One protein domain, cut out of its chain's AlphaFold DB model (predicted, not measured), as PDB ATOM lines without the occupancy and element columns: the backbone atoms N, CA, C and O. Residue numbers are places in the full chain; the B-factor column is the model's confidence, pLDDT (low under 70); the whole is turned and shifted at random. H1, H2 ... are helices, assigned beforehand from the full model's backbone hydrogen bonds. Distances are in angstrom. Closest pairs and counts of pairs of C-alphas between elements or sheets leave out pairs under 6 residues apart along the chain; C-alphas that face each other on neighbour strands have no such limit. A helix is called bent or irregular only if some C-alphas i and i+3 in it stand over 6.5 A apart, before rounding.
ATOM      1  N   LEU A  28      -6.420 -27.587  47.067       55.12
ATOM      2  CA  LEU A  28      -7.552 -26.801  47.563       55.12
ATOM      3  C   LEU A  28      -7.101 -25.833  48.660       55.12
ATOM      4  O   LEU A  28      -7.433 -24.655  48.579       55.12
ATOM      5  N   GLN A  29      -6.263 -26.277  49.601       50.03
ATOM      6  CA  GLN A  29      -5.659 -25.409  50.613       50.03
ATOM      7  C   GLN A  29      -4.738 -24.351  49.994       50.03
ATOM      8  O   GLN A  29      -4.786 -23.188  50.387       50.03
ATOM      9  N   HIS A  30      -3.940 -24.693  48.982       50.94
ATOM     10  CA  HIS A  30      -3.137 -23.715  48.246       50.94
ATOM     11  C   HIS A  30      -3.999 -22.752  47.410       50.94
ATOM     12  O   HIS A  30      -3.659 -21.576  47.312       50.94
ATOM     13  N   ARG A  31      -5.146 -23.199  46.876       48.34
ATOM     14  CA  ARG A  31      -6.144 -22.343  46.206       48.34
ATOM     15  C   ARG A  31      -6.852 -21.397  47.176       48.34
ATOM     16  O   ARG A  31      -7.136 -20.266  46.798       48.34
ATOM     17  N   THR A  32      -7.106 -21.813  48.416       46.00
ATOM     18  CA  THR A  32      -7.716 -20.955  49.449       46.00
ATOM     19  C   THR A  32      -6.709 -20.052  50.165       46.00
ATOM     20  O   THR A  32      -7.117 -19.112  50.842       46.00
ATOM     21  N   THR A  33      -5.405 -20.316  50.020       43.78
ATOM     22  CA  THR A  33      -4.329 -19.643  50.772       43.78
ATOM     23  C   THR A  33      -3.239 -19.066  49.864       43.78
ATOM     24  O   THR A  33      -2.083 -18.971  50.262       43.78
ATOM     25  N   ILE A  34      -3.571 -18.598  48.658       50.44
ATOM     26  CA  ILE A  34      -2.980 -17.312  48.263       50.44
ATOM     27  C   ILE A  34      -3.692 -16.332  49.190       50.44
ATOM     28  O   ILE A  34      -4.912 -16.211  49.062       50.44
ATOM     29  N   PRO A  35      -3.025 -15.726  50.192       53.19
ATOM     30  CA  PRO A  35      -3.746 -14.942  51.183       53.19
ATOM     31  C   PRO A  35      -4.560 -13.904  50.425       53.19
ATOM     32  O   PRO A  35      -4.013 -13.213  49.573       53.19
ATOM     33  N   THR A  36      -5.867 -13.835  50.673       53.91
ATOM     34  CA  THR A  36      -6.816 -12.988  49.933       53.91
ATOM     35  C   THR A  36      -6.313 -11.544  49.777       53.91
ATOM     36  O   THR A  36      -6.606 -10.879  48.788       53.91
ATOM     37  N   VAL A  37      -5.482 -11.094  50.724       54.66
ATOM     38  CA  VAL A  37      -4.701  -9.851  50.684       54.66
ATOM     39  C   VAL A  37      -3.814  -9.740  49.434       54.66
ATOM     40  O   VAL A  37      -3.939  -8.761  48.711       54.66
ATOM     41  N   PHE A  38      -2.990 -10.743  49.118       61.88
ATOM     42  CA  PHE A  38      -2.133 -10.751  47.923       61.88
ATOM     43  C   PHE A  38      -2.942 -10.741  46.628       61.88
ATOM     44  O   PHE A  38      -2.543 -10.092  45.669       61.88
ATOM     45  N   ILE A  39      -4.084 -11.436  46.590       71.75
ATOM     46  CA  ILE A  39      -4.967 -11.417  45.417       71.75
ATOM     47  C   ILE A  39      -5.551 -10.019  45.228       71.75
ATOM     48  O   ILE A  39      -5.528  -9.495  44.120       71.75
ATOM     49  N   LYS A  40      -6.041  -9.393  46.301       71.44
ATOM     50  CA  LYS A  40      -6.593  -8.041  46.225       71.44
ATOM     51  C   LYS A  40      -5.533  -7.026  45.794       71.44
ATOM     52  O   LYS A  40      -5.787  -6.236  44.896       71.44
ATOM     53  N   GLU A  41      -4.334  -7.097  46.367       79.56
ATOM     54  CA  GLU A  41      -3.201  -6.253  45.967       79.56
ATOM     55  C   GLU A  41      -2.795  -6.472  44.505       79.56
ATOM     56  O   GLU A  41      -2.474  -5.513  43.803       79.56
ATOM     57  N   LEU A  42      -2.837  -7.719  44.031       81.56
ATOM     58  CA  LEU A  42      -2.552  -8.059  42.642       81.56
ATOM     59  C   LEU A  42      -3.612  -7.488  41.692       81.56
ATOM     60  O   LEU A  42      -3.251  -6.878  40.689       81.56
ATOM     61  N   LEU A  43      -4.897  -7.647  42.021       84.19
ATOM     62  CA  LEU A  43      -6.013  -7.115  41.231       84.19
ATOM     63  C   LEU A  43      -6.057  -5.580  41.238       84.19
ATOM     64  O   LEU A  43      -6.509  -4.960  40.276       84.19
ATOM     65  N   ASP A  44      -5.561  -4.964  42.310       85.31
ATOM     66  CA  ASP A  44      -5.448  -3.513  42.441       85.31
ATOM     67  C   ASP A  44      -4.181  -2.947  41.786       85.31
ATOM     68  O   ASP A  44      -4.020  -1.725  41.738       85.31
ATOM     69  N   SER A  45      -3.295  -3.791  41.252       85.81
ATOM     70  CA  SER A  45      -2.041  -3.364  40.638       85.81
ATOM     71  C   SER A  45      -2.240  -2.840  39.204       85.81
ATOM     72  O   SER A  45      -2.857  -3.519  38.385       85.81
ATOM     73  N   PRO A  46      -1.682  -1.665  38.848       90.19
ATOM     74  CA  PRO A  46      -0.999  -0.712  39.710       90.19
ATOM     75  C   PRO A  46      -2.008   0.094  40.555       90.19
ATOM     76  O   PRO A  46      -3.044   0.535  40.038       90.19
ATOM     77  N   PRO A  47      -1.688   0.370  41.835       90.25
ATOM     78  CA  PRO A  47      -2.565   1.138  42.710       90.25
ATOM     79  C   PRO A  47      -2.715   2.589  42.238       90.25
ATOM     80  O   PRO A  47      -1.826   3.146  41.584       90.25
ATOM     81  N   ASN A  48      -3.801   3.247  42.656       90.00
ATOM     82  CA  ASN A  48      -4.163   4.604  42.215       90.00
ATOM     83  C   ASN A  48      -3.059   5.638  42.486       90.00
ATOM     84  O   ASN A  48      -2.855   6.548  41.683       90.00
ATOM     85  N   PHE A  49      -2.253   5.453  43.536       88.50
ATOM     86  CA  PHE A  49      -1.065   6.277  43.778       88.50
ATOM     87  C   PHE A  49      -0.012   6.170  42.657       88.50
ATOM     88  O   PHE A  49       0.564   7.181  42.247       88.50
ATOM     89  N   LEU A  50       0.252   4.962  42.137       90.25
ATOM     90  CA  LEU A  50       1.181   4.779  41.019       90.25
ATOM     91  C   LEU A  50       0.608   5.341  39.721       90.25
ATOM     92  O   LEU A  50       1.357   5.969  38.970       90.25
ATOM     93  N   LEU A  51      -0.693   5.169  39.478       92.38
ATOM     94  CA  LEU A  51      -1.367   5.780  38.333       92.38
ATOM     95  C   LEU A  51      -1.247   7.309  38.385       92.38
ATOM     96  O   LEU A  51      -0.736   7.922  37.452       92.38
ATOM     97  N   SER A  52      -1.587   7.912  39.525       91.25
ATOM     98  CA  SER A  52      -1.495   9.357  39.758       91.25
ATOM     99  C   SER A  52      -0.090   9.893  39.512       91.25
ATOM    100  O   SER A  52       0.102  10.863  38.786       91.25
ATOM    101  N   ARG A  53       0.922   9.226  40.076       87.50
ATOM    102  CA  ARG A  53       2.320   9.654  39.970       87.50
ATOM    103  C   ARG A  53       2.877   9.575  38.548       87.50
ATOM    104  O   ARG A  53       3.774  10.348  38.220       87.50
ATOM    105  N   ASN A  54       2.440   8.603  37.748       89.44
ATOM    106  CA  ASN A  54       3.042   8.347  36.437       89.44
ATOM    107  C   ASN A  54       2.234   8.925  35.273       89.44
ATOM    108  O   ASN A  54       2.822   9.209  34.234       89.44
ATOM    109  N   PHE A  55       0.926   9.133  35.445       92.25
ATOM    110  CA  PHE A  55       0.059   9.686  34.406       92.25
ATOM    111  C   PHE A  55      -0.292  11.160  34.600       92.25
ATOM    112  O   PHE A  55      -0.921  11.720  33.711       92.25
ATOM    113  N   PHE A  56       0.110  11.817  35.692       91.75
ATOM    114  CA  PHE A  56      -0.169  13.242  35.915       91.75
ATOM    115  C   PHE A  56       1.098  14.044  36.233       91.75
ATOM    116  O   PHE A  56       2.000  13.574  36.925       91.75
ATOM    117  N   ASP A  57       1.145  15.297  35.767       86.69
ATOM    118  CA  ASP A  57       2.191  16.267  36.128       86.69
ATOM    119  C   ASP A  57       1.926  16.858  37.523       86.69
ATOM    120  O   ASP A  57       1.414  17.980  37.681       86.69
ATOM    121  N   VAL A  58       2.238  16.059  38.549       78.69
ATOM    122  CA  VAL A  58       2.117  16.426  39.963       78.69
ATOM    123  C   VAL A  58       3.405  16.143  40.728       78.69
ATOM    124  O   VAL A  58       3.979  15.057  40.684       78.69
ATOM    125  N   GLY A  59       3.867  17.156  41.465       70.69
ATOM    126  CA  GLY A  59       5.032  17.040  42.333       70.69
ATOM    127  C   GLY A  59       4.740  16.190  43.573       70.69
ATOM    128  O   GLY A  59       3.661  16.266  44.151       70.69
ATOM    129  N   TYR A  60       5.747  15.454  44.050       65.00
ATOM    130  CA  TYR A  60       5.651  14.498  45.170       65.00
ATOM    131  C   TYR A  60       5.066  15.063  46.485       65.00
ATOM    132  O   TYR A  60       4.656  14.307  47.359       65.00
ATOM    133  N   LYS A  61       5.049  16.391  46.660       73.62
ATOM    134  CA  LYS A  61       4.616  17.059  47.899       73.62
ATOM    135  C   LYS A  61       3.230  17.714  47.817       73.62
ATOM    136  O   LYS A  61       2.762  18.223  48.833       73.62
ATOM    137  N   ASP A  62       2.564  17.699  46.663       81.00
ATOM    138  CA  ASP A  62       1.262  18.357  46.488       81.00
ATOM    139  C   ASP A  62       0.100  17.436  46.899       81.00
ATOM    140  O   ASP A  62      -0.643  16.906  46.073       81.00
ATOM    141  N   ARG A  63      -0.035  17.205  48.212       82.19
ATOM    142  CA  ARG A  63      -1.018  16.259  48.777       82.19
ATOM    143  C   ARG A  63      -2.462  16.586  48.398       82.19
ATOM    144  O   ARG A  63      -3.241  15.670  48.160       82.19
ATOM    145  N   LYS A  64      -2.816  17.875  48.335       84.81
ATOM    146  CA  LYS A  64      -4.178  18.306  47.992       84.81
ATOM    147  C   LYS A  64      -4.511  17.924  46.552       84.81
ATOM    148  O   LYS A  64      -5.569  17.362  46.301       84.81
ATOM    149  N   ARG A  65      -3.587  18.172  45.621       87.00
ATOM    150  CA  ARG A  65      -3.779  17.819  44.213       87.00
ATOM    151  C   ARG A  65      -3.763  16.310  43.976       87.00
ATOM    152  O   ARG A  65      -4.527  15.834  43.149       87.00
ATOM    153  N   ILE A  66      -2.948  15.563  44.727       87.88
ATOM    154  CA  ILE A  66      -2.954  14.091  44.696       87.88
ATOM    155  C   ILE A  66      -4.328  13.542  45.107       87.88
ATOM    156  O   ILE A  66      -4.838  12.666  44.418       87.88
ATOM    157  N   SER A  67      -4.945  14.080  46.165       90.50
ATOM    158  CA  SER A  67      -6.292  13.663  46.597       90.50
ATOM    159  C   SER A  67      -7.329  13.841  45.488       90.50
ATOM    160  O   SER A  67      -8.049  12.905  45.168       90.50
ATOM    161  N   ILE A  68      -7.340  15.008  44.839       93.62
ATOM    162  CA  ILE A  68      -8.283  15.305  43.749       93.62
ATOM    163  C   ILE A  68      -8.056  14.362  42.555       93.62
ATOM    164  O   ILE A  68      -9.001  13.899  41.927       93.62
ATOM    165  N   ILE A  69      -6.799  14.032  42.245       94.88
ATOM    166  CA  ILE A  69      -6.489  13.064  41.182       94.88
ATOM    167  C   ILE A  69      -6.961  11.659  41.551       94.88
ATOM    168  O   ILE A  69      -7.458  10.952  40.681       94.88
ATOM    169  N   HIS A  70      -6.814  11.246  42.811       93.81
ATOM    170  CA  HIS A  70      -7.325   9.953  43.265       93.81
ATOM    171  C   HIS A  70      -8.845   9.884  43.098       93.81
ATOM    172  O   HIS A  70      -9.331   8.923  42.514       93.81
ATOM    173  N   GLU A  71      -9.564  10.932  43.502       95.12
ATOM    174  CA  GLU A  71     -11.015  11.039  43.306       95.12
ATOM    175  C   GLU A  71     -11.393  10.961  41.817       95.12
ATOM    176  O   GLU A  71     -12.331  10.256  41.449       95.12
ATOM    177  N   LEU A  72     -10.644  11.629  40.930       96.88
ATOM    178  CA  LEU A  72     -10.857  11.520  39.483       96.88
ATOM    179  C   LEU A  72     -10.634  10.087  38.971       96.88
ATOM    180  O   LEU A  72     -11.423   9.595  38.166       96.88
ATOM    181  N   ILE A  73      -9.563   9.421  39.410       96.69
ATOM    182  CA  ILE A  73      -9.275   8.033  39.023       96.69
ATOM    183  C   ILE A  73     -10.399   7.113  39.497       96.69
ATOM    184  O   ILE A  73     -10.860   6.296  38.710       96.69
ATOM    185  N   GLU A  74     -10.891   7.283  40.722       95.56
ATOM    186  CA  GLU A  74     -12.010   6.501  41.261       95.56
ATOM    187  C   GLU A  74     -13.301   6.706  40.454       95.56
ATOM    188  O   GLU A  74     -13.997   5.738  40.152       95.56
ATOM    189  N   LYS A  75     -13.605   7.939  40.015       96.75
ATOM    190  CA  LYS A  75     -14.731   8.193  39.094       96.75
ATOM    191  C   LYS A  75     -14.576   7.406  37.786       96.75
ATOM    192  O   LYS A  75     -15.541   6.805  37.319       96.75
ATOM    193  N   ILE A  76     -13.373   7.399  37.203       96.75
ATOM    194  CA  ILE A  76     -13.071   6.650  35.972       96.75
ATOM    195  C   ILE A  76     -13.179   5.137  36.214       96.75
ATOM    196  O   ILE A  76     -13.725   4.430  35.370       96.75
ATOM    197  N   GLU A  77     -12.703   4.642  37.362       95.44
ATOM    198  CA  GLU A  77     -12.821   3.234  37.762       95.44
ATOM    199  C   GLU A  77     -14.283   2.797  37.871       95.44
ATOM    200  O   GLU A  77     -14.636   1.748  37.342       95.44
ATOM    201  N   ASN A  78     -15.148   3.612  38.477       95.50
ATOM    202  CA  ASN A  78     -16.573   3.296  38.589       95.50
ATOM    203  C   ASN A  78     -17.255   3.209  37.216       95.50
ATOM    204  O   ASN A  78     -18.019   2.280  36.973       95.50
ATOM    205  N   ILE A  79     -16.939   4.125  36.293       94.88
ATOM    206  CA  ILE A  79     -17.459   4.066  34.916       94.88
ATOM    207  C   ILE A  79     -16.978   2.798  34.211       94.88
ATOM    208  O   ILE A  79     -17.766   2.130  33.548       94.88
ATOM    209  N   ALA A  80     -15.698   2.457  34.364       93.56
ATOM    210  CA  ALA A  80     -15.128   1.256  33.766       93.56
ATOM    211  C   ALA A  80     -15.793  -0.021  34.289       93.56
ATOM    212  O   ALA A  80     -16.077  -0.924  33.514       93.56
ATOM    213  N   ILE A  81     -16.053  -0.100  35.598       93.19
ATOM    214  CA  ILE A  81     -16.718  -1.255  36.210       93.19
ATOM    215  C   ILE A  81     -18.121  -1.434  35.630       93.19
ATOM    216  O   ILE A  81     -18.452  -2.542  35.221       93.19
ATOM    217  N   GLU A  82     -18.917  -0.367  35.548       92.38
ATOM    218  CA  GLU A  82     -20.275  -0.445  34.999       92.38
ATOM    219  C   GLU A  82     -20.280  -0.811  33.503       92.38
ATOM    220  O   GLU A  82     -21.030  -1.699  33.096       92.38
ATOM    221  N   ASP A  83     -19.408  -0.199  32.690       88.81
ATOM    222  CA  ASP A  83     -19.303  -0.495  31.249       88.81
ATOM    223  C   ASP A  83     -18.852  -1.947  31.006       88.81
ATOM    224  O   ASP A  83     -19.487  -2.692  30.255       88.81
ATOM    225  N   CYS A  84     -17.802  -2.396  31.703       89.38
ATOM    226  CA  CYS A  84     -17.324  -3.773  31.611       89.38
ATOM    227  C   CYS A  84     -18.371  -4.775  32.094       89.38
ATOM    228  O   CYS A  84     -18.521  -5.833  31.487       89.38
ATOM    229  N   LYS A  85     -19.102  -4.467  33.168       89.50
ATOM    230  CA  LYS A  85     -20.128  -5.362  33.705       89.50
ATOM    231  C   LYS A  85     -21.240  -5.603  32.689       89.50
ATOM    232  O   LYS A  85     -21.547  -6.761  32.424       89.50
ATOM    233  N   GLY A  86     -21.770  -4.547  32.069       84.88
ATOM    234  CA  GLY A  86     -22.794  -4.686  31.028       84.88
ATOM    235  C   GLY A  86     -22.328  -5.565  29.862       84.88
ATOM    236  O   GLY A  86     -23.048  -6.464  29.435       84.88
ATOM    237  N   LEU A  87     -21.087  -5.377  29.403       82.50
ATOM    238  CA  LEU A  87     -20.503  -6.184  28.325       82.50
ATOM    239  C   LEU A  87     -20.313  -7.656  28.711       82.50
ATOM    240  O   LEU A  87     -20.573  -8.551  27.909       82.50
ATOM    241  N   LEU A  88     -19.831  -7.919  29.925       83.94
ATOM    242  CA  LEU A  88     -19.567  -9.283  30.377       83.94
ATOM    243  C   LEU A  88     -20.852 -10.056  30.673       83.94
ATOM    244  O   LEU A  88     -20.890 -11.264  30.436       83.94
ATOM    245  N   GLU A  89     -21.908  -9.386  31.141       85.50
ATOM    246  CA  GLU A  89     -23.227  -9.997  31.323       85.50
ATOM    247  C   GLU A  89     -23.800 -10.508  29.995       85.50
ATOM    248  O   GLU A  89     -24.277 -11.642  29.941       85.50
ATOM    249  N   GLU A  90     -23.666  -9.743  28.904       79.81
ATOM    250  CA  GLU A  90     -24.064 -10.178  27.553       79.81
ATOM    251  C   GLU A  90     -23.305 -11.435  27.087       79.81
ATOM    252  O   GLU A  90     -23.832 -12.239  26.317       79.81
ATOM    253  N   GLN A  91     -22.078 -11.625  27.574       76.12
ATOM    254  CA  GLN A  91     -21.175 -12.717  27.194       76.12
ATOM    255  C   GLN A  91     -21.188 -13.891  28.187       76.12
ATOM    256  O   GLN A  91     -20.450 -14.865  28.020       76.12
ATOM    257  N   GLY A  92     -21.992 -13.812  29.255       77.38
ATOM    258  CA  GLY A  92     -21.981 -14.800  30.336       77.38
ATOM    259  C   GLY A  92     -20.614 -14.932  31.017       77.38
ATOM    260  O   GLY A  92     -20.268 -16.015  31.484       77.38
ATOM    261  N   TYR A  93     -19.826 -13.850  31.028       76.06
ATOM    262  CA  TYR A  93     -18.474 -13.756  31.589       76.06
ATOM    263  C   TYR A  93     -17.442 -14.726  30.990       76.06
ATOM    264  O   TYR A  93     -16.326 -14.816  31.498       76.06
ATOM    265  N   ARG A  94     -17.765 -15.449  29.914       70.56
ATOM    266  CA  ARG A  94     -16.888 -16.482  29.358       70.56
ATOM    267  C   ARG A  94     -15.898 -15.882  28.364       70.56
ATOM    268  O   ARG A  94     -16.294 -15.152  27.465       70.56
ATOM    269  N   VAL A  95     -14.626 -16.250  28.499       70.44
ATOM    270  CA  VAL A  95     -13.576 -15.923  27.524       70.44
ATOM    271  C   VAL A  95     -13.136 -17.201  26.829       70.44
ATOM    272  O   VAL A  95     -12.790 -18.181  27.490       70.44
ATOM    273  N   ASP A  96     -13.163 -17.198  25.500       68.62
ATOM    274  CA  ASP A  96     -12.646 -18.285  24.674       68.62
ATOM    275  C   ASP A  96     -11.249 -17.915  24.153       68.62
ATOM    276  O   ASP A  96     -11.092 -17.224  23.144       68.62
ATOM    277  N   PHE A  97     -10.216 -18.368  24.870       67.50
ATOM    278  CA  PHE A  97      -8.821 -18.143  24.486       67.50
ATOM    279  C   PHE A  97      -8.409 -18.915  23.226       67.50
ATOM    280  O   PHE A  97      -7.437 -18.527  22.581       67.50
ATOM    281  N   GLU A  98      -9.131 -19.977  22.852       64.06
ATOM    282  CA  GLU A  98      -8.824 -20.773  21.656       64.06
ATOM    283  C   GLU A  98      -9.313 -20.093  20.375       64.06
ATOM    284  O   GLU A  98      -8.731 -20.286  19.308       64.06
ATOM    285  N   LYS A  99     -10.362 -19.271  20.473       58.34
ATOM    286  CA  LYS A  99     -10.925 -18.537  19.332       58.34
ATOM    287  C   LYS A  99     -10.297 -17.171  19.074       58.34
ATOM    288  O   LYS A  99     -10.789 -16.456  18.206       58.34
ATOM    289  N   GLU A 100      -9.243 -16.798  19.805       50.78
ATOM    290  CA  GLU A 100      -8.710 -15.427  19.810       50.78
ATOM    291  C   GLU A 100      -9.820 -14.371  19.983       50.78
ATOM    292  O   GLU A 100      -9.712 -13.260  19.457       50.78
ATOM    293  N   GLU A 101     -10.894 -14.676  20.728       54.84
ATOM    294  CA  GLU A 101     -11.826 -13.642  21.178       54.84
ATOM    295  C   GLU A 101     -11.075 -12.806  22.216       54.84
ATOM    296  O   GLU A 101     -11.118 -13.032  23.424       54.84
ATOM    297  N   SER A 102     -10.262 -11.881  21.704       55.28
ATOM    298  CA  SER A 102      -9.464 -10.972  22.498       55.28
ATOM    299  C   SER A 102     -10.389 -10.287  23.487       55.28
ATOM    300  O   SER A 102     -11.469  -9.840  23.088       55.28
ATOM    301  N   ILE A 103      -9.948 -10.160  24.740       58.78
ATOM    302  CA  ILE A 103     -10.597  -9.285  25.716       58.78
ATOM    303  C   ILE A 103     -10.882  -7.967  25.007       58.78
ATOM    304  O   ILE A 103      -9.954  -7.296  24.549       58.78
ATOM    305  N   MET A 104     -12.166  -7.668  24.805       55.62
ATOM    306  CA  MET A 104     -12.561  -6.556  23.959       55.62
ATOM    307  C   MET A 104     -12.174  -5.261  24.657       55.62
ATOM    308  O   MET A 104     -12.866  -4.764  25.543       55.62
ATOM    309  N   TYR A 105     -11.059  -4.686  24.217       58.31
ATOM    310  CA  TYR A 105     -10.658  -3.334  24.564       58.31
ATOM    311  C   TYR A 105     -11.573  -2.352  23.845       58.31
ATOM    312  O   TYR A 105     -11.198  -1.731  22.847       58.31
ATOM    313  N   ARG A 106     -12.799  -2.182  24.341       62.03
ATOM    314  CA  ARG A 106     -13.534  -0.971  24.004       62.03
ATOM    315  C   ARG A 106     -12.740   0.198  24.567       62.03
ATOM    316  O   ARG A 106     -12.295   0.168  25.713       62.03
ATOM    317  N   GLY A 107     -12.498   1.202  23.729       78.19
ATOM    318  CA  GLY A 107     -11.721   2.372  24.114       78.19
ATOM    319  C   GLY A 107     -12.456   3.166  25.190       78.19
ATOM    320  O   GLY A 107     -13.160   4.116  24.857       78.19
ATOM    321  N   LEU A 108     -12.268   2.809  26.466       90.44
ATOM    322  CA  LEU A 108     -12.871   3.488  27.620       90.44
ATOM    323  C   LEU A 108     -12.589   4.994  27.574       90.44
ATOM    324  O   LEU A 108     -13.455   5.813  27.862       90.44
ATOM    325  N   SER A 109     -11.393   5.372  27.121       91.69
ATOM    326  CA  SER A 109     -11.035   6.774  26.900       91.69
ATOM    327  C   SER A 109     -11.968   7.485  25.914       91.69
ATOM    328  O   SER A 109     -12.359   8.621  26.164       91.69
ATOM    329  N   VAL A 110     -12.362   6.827  24.820       90.75
ATOM    330  CA  VAL A 110     -13.315   7.365  23.837       90.75
ATOM    331  C   VAL A 110     -14.714   7.435  24.438       90.75
ATOM    332  O   VAL A 110     -15.383   8.457  24.285       90.75
ATOM    333  N   HIS A 111     -15.135   6.398  25.167       90.44
ATOM    334  CA  HIS A 111     -16.412   6.406  25.879       90.44
ATOM    335  C   HIS A 111     -16.498   7.591  26.853       90.44
ATOM    336  O   HIS A 111     -17.453   8.363  26.797       90.44
ATOM    337  N   ILE A 112     -15.464   7.820  27.668       93.25
ATOM    338  CA  ILE A 112     -15.416   8.974  28.572       93.25
ATOM    339  C   ILE A 112     -15.440  10.290  27.788       93.25
ATOM    340  O   ILE A 112     -16.205  11.183  28.129       93.25
ATOM    341  N   MET A 113     -14.670  10.424  26.706       92.50
ATOM    342  CA  MET A 113     -14.667  11.663  25.914       92.50
ATOM    343  C   MET A 113     -16.037  12.018  25.319       92.50
ATOM    344  O   MET A 113     -16.335  13.206  25.164       92.50
ATOM    345  N   LEU A 114     -16.847  11.017  24.968       91.44
ATOM    346  CA  LEU A 114     -18.157  11.209  24.344       91.44
ATOM    347  C   LEU A 114     -19.287  11.339  25.369       91.44
ATOM    348  O   LEU A 114     -20.132  12.221  25.228       91.44
ATOM    349  N   SER A 115     -19.296  10.481  26.389       92.69
ATOM    350  CA  SER A 115     -20.414  10.328  27.327       92.69
ATOM    351  C   SER A 115     -20.168  10.971  28.695       92.69
ATOM    352  O   SER A 115     -21.129  11.299  29.377       92.69
ATOM    353  N   ASN A 116     -18.909  11.202  29.077       94.12
ATOM    354  CA  ASN A 116     -18.502  11.765  30.373       94.12
ATOM    355  C   ASN A 116     -17.445  12.870  30.169       94.12
ATOM    356  O   ASN A 116     -16.323  12.834  30.687       94.12
ATOM    357  N   LYS A 117     -17.769  13.833  29.297       94.19
ATOM    358  CA  LYS A 117     -16.821  14.849  28.809       94.19
ATOM    359  C   LYS A 117     -16.239  15.712  29.933       94.19
ATOM    360  O   LYS A 117     -15.100  16.159  29.823       94.19
ATOM    361  N   ASP A 118     -17.005  15.959  30.983       96.56
ATOM    362  CA  ASP A 118     -16.590  16.656  32.199       96.56
ATOM    363  C   ASP A 118     -15.389  15.975  32.867       96.56
ATOM    364  O   ASP A 118     -14.395  16.644  33.133       96.56
ATOM    365  N   ILE A 119     -15.405  14.645  33.003       96.25
ATOM    366  CA  ILE A 119     -14.284  13.860  33.546       96.25
ATOM    367  C   ILE A 119     -13.039  14.004  32.667       96.25
ATOM    368  O   ILE A 119     -11.921  14.180  33.159       96.25
ATOM    369  N   TYR A 120     -13.211  13.975  31.344       96.06
ATOM    370  CA  TYR A 120     -12.096  14.205  30.429       96.06
ATOM    371  C   TYR A 120     -11.516  15.622  30.569       96.06
ATOM    372  O   TYR A 120     -10.293  15.788  30.567       96.06
ATOM    373  N   LEU A 121     -12.360  16.646  30.713       96.31
ATOM    374  CA  LEU A 121     -11.914  18.025  30.927       96.31
ATOM    375  C   LEU A 121     -11.203  18.188  32.279       96.31
ATOM    376  O   LEU A 121     -10.102  18.739  32.304       96.31
ATOM    377  N   GLU A 122     -11.750  17.622  33.355       96.06
ATOM    378  CA  GLU A 122     -11.131  17.578  34.688       96.06
ATOM    379  C   GLU A 122      -9.734  16.934  34.615       96.06
ATOM    380  O   GLU A 122      -8.755  17.475  35.137       96.06
ATOM    381  N   SER A 123      -9.587  15.838  33.860       95.62
ATOM    382  CA  SER A 123      -8.283  15.194  33.651       95.62
ATOM    383  C   SER A 123      -7.250  16.120  32.993       95.62
ATOM    384  O   SER A 123      -6.069  16.091  33.358       95.62
ATOM    385  N   LYS A 124      -7.671  16.983  32.056       94.00
ATOM    386  CA  LYS A 124      -6.787  17.962  31.406       94.00
ATOM    387  C   LYS A 124      -6.373  19.069  32.358       94.00
ATOM    388  O   LYS A 124      -5.199  19.434  32.377       94.00
ATOM    389  N   GLU A 125      -7.308  19.586  33.148       93.88
ATOM    390  CA  GLU A 125      -7.033  20.612  34.158       93.88
ATOM    391  C   GLU A 125      -6.034  20.107  35.204       93.88
ATOM    392  O   GLU A 125      -5.090  20.808  35.578       93.88
ATOM    393  N   LEU A 126      -6.162  18.837  35.593       93.12
ATOM    394  CA  LEU A 126      -5.224  18.167  36.487       93.12
ATOM    395  C   LEU A 126      -3.896  17.787  35.817       93.12
ATOM    396  O   LEU A 126      -2.994  17.308  36.509       93.12
ATOM    397  N   LYS A 127      -3.717  18.098  34.529       92.50
ATOM    398  CA  LYS A 127      -2.536  17.797  33.709       92.50
ATOM    399  C   LYS A 127      -2.250  16.301  33.577       92.50
ATOM    400  O   LYS A 127      -1.124  15.852  33.815       92.50
ATOM    401  N   CYS A 128      -3.263  15.530  33.195       93.12
ATOM    402  CA  CYS A 128      -3.065  14.161  32.743       93.12
ATOM    403  C   CYS A 128      -2.167  14.153  31.493       93.12
ATOM    404  O   CYS A 128      -2.446  14.826  30.501       93.12
ATOM    405  N   LEU A 129      -1.069  13.407  31.564       91.31
ATOM    406  CA  LEU A 129      -0.021  13.318  30.552       91.31
ATOM    407  C   LEU A 129      -0.368  12.298  29.462       91.31
ATOM    408  O   LEU A 129      -0.003  12.498  28.310       91.31
ATOM    409  N   ASN A 130      -1.089  11.225  29.809       91.31
ATOM    410  CA  ASN A 130      -1.533  10.208  28.855       91.31
ATOM    411  C   ASN A 130      -2.874   9.593  29.287       91.31
ATOM    412  O   ASN A 130      -2.933   8.553  29.944       91.31
ATOM    413  N   PHE A 131      -3.960  10.274  28.919       93.62
ATOM    414  CA  PHE A 131      -5.322   9.905  29.312       93.62
ATOM    415  C   PHE A 131      -5.770   8.556  28.735       93.62
ATOM    416  O   PHE A 131      -6.437   7.786  29.422       93.62
ATOM    417  N   HIS A 132      -5.381   8.244  27.494       92.19
ATOM    418  CA  HIS A 132      -5.751   6.986  26.847       92.19
ATOM    419  C   HIS A 132      -5.173   5.786  27.596       92.19
ATOM    420  O   HIS A 132      -5.929   4.914  28.011       92.19
ATOM    421  N   LYS A 133      -3.862   5.790  27.873       91.75
ATOM    422  CA  LYS A 133      -3.206   4.700  28.609       91.75
ATOM    423  C   LYS A 133      -3.639   4.609  30.070       91.75
ATOM    424  O   LYS A 133      -3.677   3.506  30.609       91.75
ATOM    425  N   LEU A 134      -3.998   5.731  30.698       94.75
ATOM    426  CA  LEU A 134      -4.625   5.719  32.020       94.75
ATOM    427  C   LEU A 134      -5.961   4.963  31.983       94.75
ATOM    428  O   LEU A 134      -6.174   4.069  32.799       94.75
ATOM    429  N   CYS A 135      -6.831   5.286  31.020       94.62
ATOM    430  CA  CYS A 135      -8.111   4.600  30.856       94.62
ATOM    431  C   CYS A 135      -7.917   3.122  30.508       94.62
ATOM    432  O   CYS A 135      -8.594   2.290  31.091       94.62
ATOM    433  N   ASP A 136      -6.977   2.778  29.624       91.88
ATOM    434  CA  ASP A 136      -6.693   1.382  29.269       91.88
ATOM    435  C   ASP A 136      -6.272   0.562  30.504       91.88
ATOM    436  O   ASP A 136      -6.767  -0.548  30.705       91.88
ATOM    437  N   CYS A 137      -5.411   1.121  31.370       92.88
ATOM    438  CA  CYS A 137      -5.040   0.489  32.642       92.88
ATOM    439  C   CYS A 137      -6.268   0.248  33.528       92.88
ATOM    440  O   CYS A 137      -6.445  -0.847  34.057       92.88
ATOM    441  N   ILE A 138      -7.106   1.273  33.703       94.62
ATOM    442  CA  ILE A 138      -8.293   1.205  34.564       94.62
ATOM    443  C   ILE A 138      -9.315   0.202  34.016       94.62
ATOM    444  O   ILE A 138      -9.845  -0.609  34.773       94.62
ATOM    445  N   ASN A 139      -9.537   0.201  32.703       92.75
ATOM    446  CA  ASN A 139     -10.470  -0.703  32.040       92.75
ATOM    447  C   ASN A 139     -10.070  -2.170  32.240       92.75
ATOM    448  O   ASN A 139     -10.880  -3.013  32.615       92.75
ATOM    449  N   LEU A 140      -8.781  -2.466  32.065       91.25
ATOM    450  CA  LEU A 140      -8.243  -3.800  32.296       91.25
ATOM    451  C   LEU A 140      -8.314  -4.237  33.761       91.25
ATOM    452  O   LEU A 140      -8.600  -5.404  34.026       91.25
ATOM    453  N   LYS A 141      -8.093  -3.320  34.713       92.50
ATOM    454  CA  LYS A 141      -8.312  -3.603  36.140       92.50
ATOM    455  C   LYS A 141      -9.776  -3.958  36.410       92.50
ATOM    456  O   LYS A 141     -10.042  -4.898  37.154       92.50
ATOM    457  N   ALA A 142     -10.722  -3.248  35.790       92.50
ATOM    458  CA  ALA A 142     -12.150  -3.544  35.918       92.50
ATOM    459  C   ALA A 142     -12.490  -4.941  35.372       92.50
ATOM    460  O   ALA A 142     -13.082  -5.743  36.094       92.50
ATOM    461  N   PHE A 143     -12.023  -5.284  34.164       90.38
ATOM    462  CA  PHE A 143     -12.156  -6.642  33.625       90.38
ATOM    463  C   PHE A 143     -11.541  -7.692  34.555       90.38
ATOM    464  O   PHE A 143     -12.180  -8.697  34.851       90.38
ATOM    465  N   ALA A 144     -10.320  -7.462  35.048       89.94
ATOM    466  CA  ALA A 144      -9.642  -8.401  35.936       89.94
ATOM    467  C   ALA A 144     -10.460  -8.705  37.197       89.94
ATOM    468  O   ALA A 144     -10.586  -9.873  37.571       89.94
ATOM    469  N   ARG A 145     -11.028  -7.670  37.830       90.62
ATOM    470  CA  ARG A 145     -11.880  -7.809  39.018       90.62
ATOM    471  C   ARG A 145     -13.159  -8.582  38.699       90.62
ATOM    472  O   ARG A 145     -13.441  -9.570  39.366       90.62
ATOM    473  N   LEU A 146     -13.873  -8.202  37.641       89.75
ATOM    474  CA  LEU A 146     -15.139  -8.840  37.266       89.75
ATOM    475  C   LEU A 146     -14.957 -10.309  36.855       89.75
ATOM    476  O   LEU A 146     -15.735 -11.168  37.272       89.75
ATOM    477  N   TYR A 147     -13.905 -10.633  36.097       87.31
ATOM    478  CA  TYR A 147     -13.559 -12.023  35.790       87.31
ATOM    479  C   TYR A 147     -13.218 -12.812  37.052       87.31
ATOM    480  O   TYR A 147     -13.657 -13.952  37.197       87.31
ATOM    481  N   PHE A 148     -12.472 -12.212  37.983       87.31
ATOM    482  CA  PHE A 148     -12.127 -12.864  39.244       87.31
ATOM    483  C   PHE A 148     -13.372 -13.195  40.079       87.31
ATOM    484  O   PHE A 148     -13.514 -14.322  40.551       87.31
ATOM    485  N   GLU A 149     -14.287 -12.233  40.225       86.88
ATOM    486  CA  GLU A 149     -15.554 -12.393  40.953       86.88
ATOM    487  C   GLU A 149     -16.436 -13.498  40.350       86.88
ATOM    488  O   GLU A 149     -17.108 -14.223  41.082       86.88
ATOM    489  N   ASN A 150     -16.359 -13.695  39.031       83.00
ATOM    490  CA  ASN A 150     -17.077 -14.741  38.297       83.00
ATOM    491  C   ASN A 150     -16.257 -16.032  38.103       83.00
ATOM    492  O   ASN A 150     -16.573 -16.858  37.245       83.00
ATOM    493  N   GLN A 151     -15.204 -16.224  38.908       82.06
ATOM    494  CA  GLN A 151     -14.359 -17.428  38.941       82.06
ATOM    495  C   GLN A 151     -13.607 -17.722  37.626       82.06
ATOM    496  O   GLN A 151     -13.089 -18.819  37.424       82.06
ATOM    497  N   GLN A 152     -13.478 -16.727  36.745       80.50
ATOM    498  CA  GLN A 152     -12.705 -16.787  35.502       80.50
ATOM    499  C   GLN A 152     -11.253 -16.364  35.760       80.50
ATOM    500  O   GLN A 152     -10.770 -15.335  35.283       80.50
ATOM    501  N   TYR A 153     -10.543 -17.148  36.573       81.69
ATOM    502  CA  TYR A 153      -9.223 -16.768  37.086       81.69
ATOM    503  C   TYR A 153      -8.168 -16.580  35.995       81.69
ATOM    504  O   TYR A 153      -7.369 -15.652  36.075       81.69
ATOM    505  N   GLU A 154      -8.175 -17.415  34.957       79.31
ATOM    506  CA  GLU A 154      -7.224 -17.309  33.847       79.31
ATOM    507  C   GLU A 154      -7.374 -15.978  33.096       79.31
ATOM    508  O   GLU A 154      -6.388 -15.267  32.895       79.31
ATOM    509  N   ALA A 155      -8.612 -15.575  32.797       81.69
ATOM    510  CA  ALA A 155      -8.901 -14.279  32.189       81.69
ATOM    511  C   ALA A 155      -8.546 -13.107  33.099       81.69
ATOM    512  O   ALA A 155      -7.966 -12.122  32.641       81.69
ATOM    513  N   SER A 156      -8.809 -13.244  34.398       85.69
ATOM    514  CA  SER A 156      -8.396 -12.252  35.383       85.69
ATOM    515  C   SER A 156      -6.875 -12.040  35.389       85.69
ATOM    516  O   SER A 156      -6.404 -10.911  35.241       85.69
ATOM    517  N   PHE A 157      -6.086 -13.116  35.475       83.81
ATOM    518  CA  PHE A 157      -4.623 -13.020  35.470       83.81
ATOM    519  C   PHE A 157      -4.071 -12.519  34.134       83.81
ATOM    520  O   PHE A 157      -3.110 -11.746  34.119       83.81
ATOM    521  N   TYR A 158      -4.686 -12.909  33.017       84.44
ATOM    522  CA  TYR A 158      -4.328 -12.384  31.704       84.44
ATOM    523  C   TYR A 158      -4.538 -10.863  31.632       84.44
ATOM    524  O   TYR A 158      -3.614 -10.145  31.242       84.44
ATOM    525  N   CYS A 159      -5.679 -10.347  32.111       87.12
ATOM    526  CA  CYS A 159      -5.908  -8.905  32.242       87.12
ATOM    527  C   CYS A 159      -4.821  -8.226  33.075       87.12
ATOM    528  O   CYS A 159      -4.251  -7.238  32.625       87.12
ATOM    529  N   ILE A 160      -4.494  -8.748  34.262       87.69
ATOM    530  CA  ILE A 160      -3.479  -8.138  35.137       87.69
ATOM    531  C   ILE A 160      -2.102  -8.080  34.474       87.69
ATOM    532  O   ILE A 160      -1.412  -7.061  34.564       87.69
ATOM    533  N   ASN A 161      -1.713  -9.123  33.743       85.19
ATOM    534  CA  ASN A 161      -0.474  -9.097  32.970       85.19
ATOM    535  C   ASN A 161      -0.496  -7.974  31.923       85.19
ATOM    536  O   ASN A 161       0.467  -7.211  31.808       85.19
ATOM    537  N   LEU A 162      -1.610  -7.820  31.204       87.12
ATOM    538  CA  LEU A 162      -1.798  -6.743  30.231       87.12
ATOM    539  C   LEU A 162      -1.756  -5.359  30.884       87.12
ATOM    540  O   LEU A 162      -1.122  -4.458  30.329       87.12
ATOM    541  N   VAL A 163      -2.332  -5.192  32.081       90.56
ATOM    542  CA  VAL A 163      -2.242  -3.936  32.843       90.56
ATOM    543  C   VAL A 163      -0.774  -3.561  33.049       90.56
ATOM    544  O   VAL A 163      -0.396  -2.415  32.808       90.56
ATOM    545  N   GLY A 164       0.071  -4.518  33.448       86.25
ATOM    546  CA  GLY A 164       1.505  -4.295  33.645       86.25
ATOM    547  C   GLY A 164       2.210  -3.777  32.386       86.25
ATOM    548  O   GLY A 164       2.967  -2.802  32.456       86.25
ATOM    549  N   TYR A 165       1.918  -4.372  31.226       86.19
ATOM    550  CA  TYR A 165       2.467  -3.929  29.940       86.19
ATOM    551  C   TYR A 165       1.978  -2.530  29.544       86.19
ATOM    552  O   TYR A 165       2.791  -1.680  29.175       86.19
ATOM    553  N   VAL A 166       0.671  -2.269  29.651       88.50
ATOM    554  CA  VAL A 166       0.064  -0.971  29.307       88.50
ATOM    555  C   VAL A 166       0.588   0.133  30.222       88.50
ATOM    556  O   VAL A 166       0.963   1.203  29.737       88.50
ATOM    557  N   PHE A 167       0.686  -0.138  31.525       90.44
ATOM    558  CA  PHE A 167       1.264   0.778  32.499       90.44
ATOM    559  C   PHE A 167       2.719   1.097  32.146       90.44
ATOM    560  O   PHE A 167       3.074   2.267  32.002       90.44
ATOM    561  N   GLY A 168       3.552   0.070  31.940       84.88
ATOM    562  CA  GLY A 168       4.955   0.234  31.562       84.88
ATOM    563  C   GLY A 168       5.127   1.082  30.299       84.88
ATOM    564  O   GLY A 168       5.871   2.064  30.318       84.88
ATOM    565  N   ALA A 169       4.383   0.765  29.235       82.69
ATOM    566  CA  ALA A 169       4.390   1.523  27.985       82.69
ATOM    567  C   ALA A 169       3.972   2.989  28.193       82.69
ATOM    568  O   ALA A 169       4.714   3.897  27.815       82.69
ATOM    569  N   GLY A 170       2.850   3.228  28.881       78.88
ATOM    570  CA  GLY A 170       2.358   4.576  29.166       78.88
ATOM    571  C   GLY A 170       3.350   5.408  29.982       78.88
ATOM    572  O   GLY A 170       3.595   6.571  29.662       78.88
ATOM    573  N   THR A 171       3.999   4.816  30.992       81.38
ATOM    574  CA  THR A 171       5.020   5.527  31.782       81.38
ATOM    575  C   THR A 171       6.261   5.888  30.962       81.38
ATOM    576  O   THR A 171       6.858   6.945  31.185       81.38
ATOM    577  N   ASN A 172       6.652   5.041  30.006       78.06
ATOM    578  CA  ASN A 172       7.804   5.286  29.140       78.06
ATOM    579  C   ASN A 172       7.529   6.413  28.140       78.06
ATOM    580  O   ASN A 172       8.389   7.276  27.971       78.06
ATOM    581  N   GLU A 173       6.335   6.452  27.545       78.00
ATOM    582  CA  GLU A 173       5.896   7.544  26.664       78.00
ATOM    583  C   GLU A 173       5.944   8.892  27.399       78.00
ATOM    584  O   GLU A 173       6.615   9.830  26.965       78.00
ATOM    585  N   VAL A 174       5.346   8.948  28.595       76.62
ATOM    586  CA  VAL A 174       5.334  10.154  29.436       76.62
ATOM    587  C   VAL A 174       6.749  10.622  29.809       76.62
ATOM    588  O   VAL A 174       7.033  11.826  29.855       76.62
ATOM    589  N   ARG A 175       7.669   9.695  30.101       71.69
ATOM    590  CA  ARG A 175       9.070  10.033  30.413       71.69
ATOM    591  C   ARG A 175       9.836  10.506  29.179       71.69
ATOM    592  O   ARG A 175      10.582  11.480  29.286       71.69
TER     593      ARG A 175
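AT A GLANCE: This is residues 28 to 175 of the 257 residues of an uncharacterized protein of Psychrobacter sp. ANT_H59 (UniProt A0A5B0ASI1). Helix H7 lies in the middle, with the long helix H8 folded back side by side with it as a hairpin and the longest helix, H4, crossing it on another side. Short helices H3, H5 and H6 gather near the end of this core where H4 and H7 begin and H8 ends, while residues 28 to 38, with H1 and the first residues of H2, stick out as an arm at the other end. The printed part has 148 residues with eight named helices, H1 to H8 in order along the chain, and no named strand; the class is all helix. It is compact, with a radius of gyration of the C-alphas of 15.8 A, and spans 46 by 34 by 24 A.

IN THESE COORDINATES: Begin with H4, residues 63 to 90: find C-alpha 63 at (-1.018, 16.259, 48.777) and follow it over 41.0 A to C-alpha 90 at (-24.064, -10.178, 27.553). Next look at H7, residues 131 to 149, which is 27.2 A long, and H8, residues 153 to 175, which is 33.1 A long and ends with C-alpha 175 at (9.070, 10.033, 30.413). Before H4 you meet H1 at residues 28 to 32, beginning with C-alpha 28 at (-7.552, -26.801, 47.563), then H2 at residues 36 to 43 and H3 at residues 48 to 55. Between H4 and H7 look for H5, residues 108 to 115, and H6, residues 117 to 125. No helix is bent.

HOW THE PARTS SIT: Start on H4, whose residues 76 to 85 alone touch H7; the closest C-alphas, those of Ile 81 and Ala 142, are 5.1 A apart, and the helices run the same way at a steep tilt of 54 degrees. H7 is the hub, touching five other helices. It touches H8 with 32 pairs of C-alphas within 8 A: the two form a helical hairpin, opposite ways at a shallow tilt of 15 degrees, with the C-alphas of Ala 144 and Ser 156 closest at 4.1 A. H4 and H8 are apart. Look next at H3: it touches H4 about perpendicular, at 78 degrees, with the C-alphas of Asn 48 and His 70 closest at 6.3 A. H3 also touches residues 170 to 174 of H8 alone, where the C-alphas of Asn 54 and Thr 171 are closest at 5.8 A. H5 touches residues 131 to 139 of H7 alone, about perpendicular at 74 degrees, with the C-alphas of Ser 109 and His 132 closest at 5.3 A. H6 touches residues 72 to 76 of H4 alone, opposite ways at a shallow tilt of 31 degrees, with the C-alphas of Leu 72 and Ile 119 closest at 7.2 A. H5 and H6 touch only at the corner by their link. H2 and H7 only just touch, with 3 pairs of C-alphas within 8 A, the closest being those of Leu 43 and Arg 145 at 6.3 A. H1 touches no helix. In each of H1 to H8 every O i to N i+4 pair is within hydrogen-bond range.

THE WHOLE: The two C-alphas farthest apart are those of Leu 28 and Glu 125, at 49.3 A. The printed part has no cut. Residues 28 to 38 and 59 to 64 stand free; without them the body spans 41 by 27 by 24 A. The link from H4 to H5, residues 91 to 107, is long. Mean pLDDT of the printed part is 82.9; look for values under 70 at residues 28 to 38, residue 60 and residues 96 to 106.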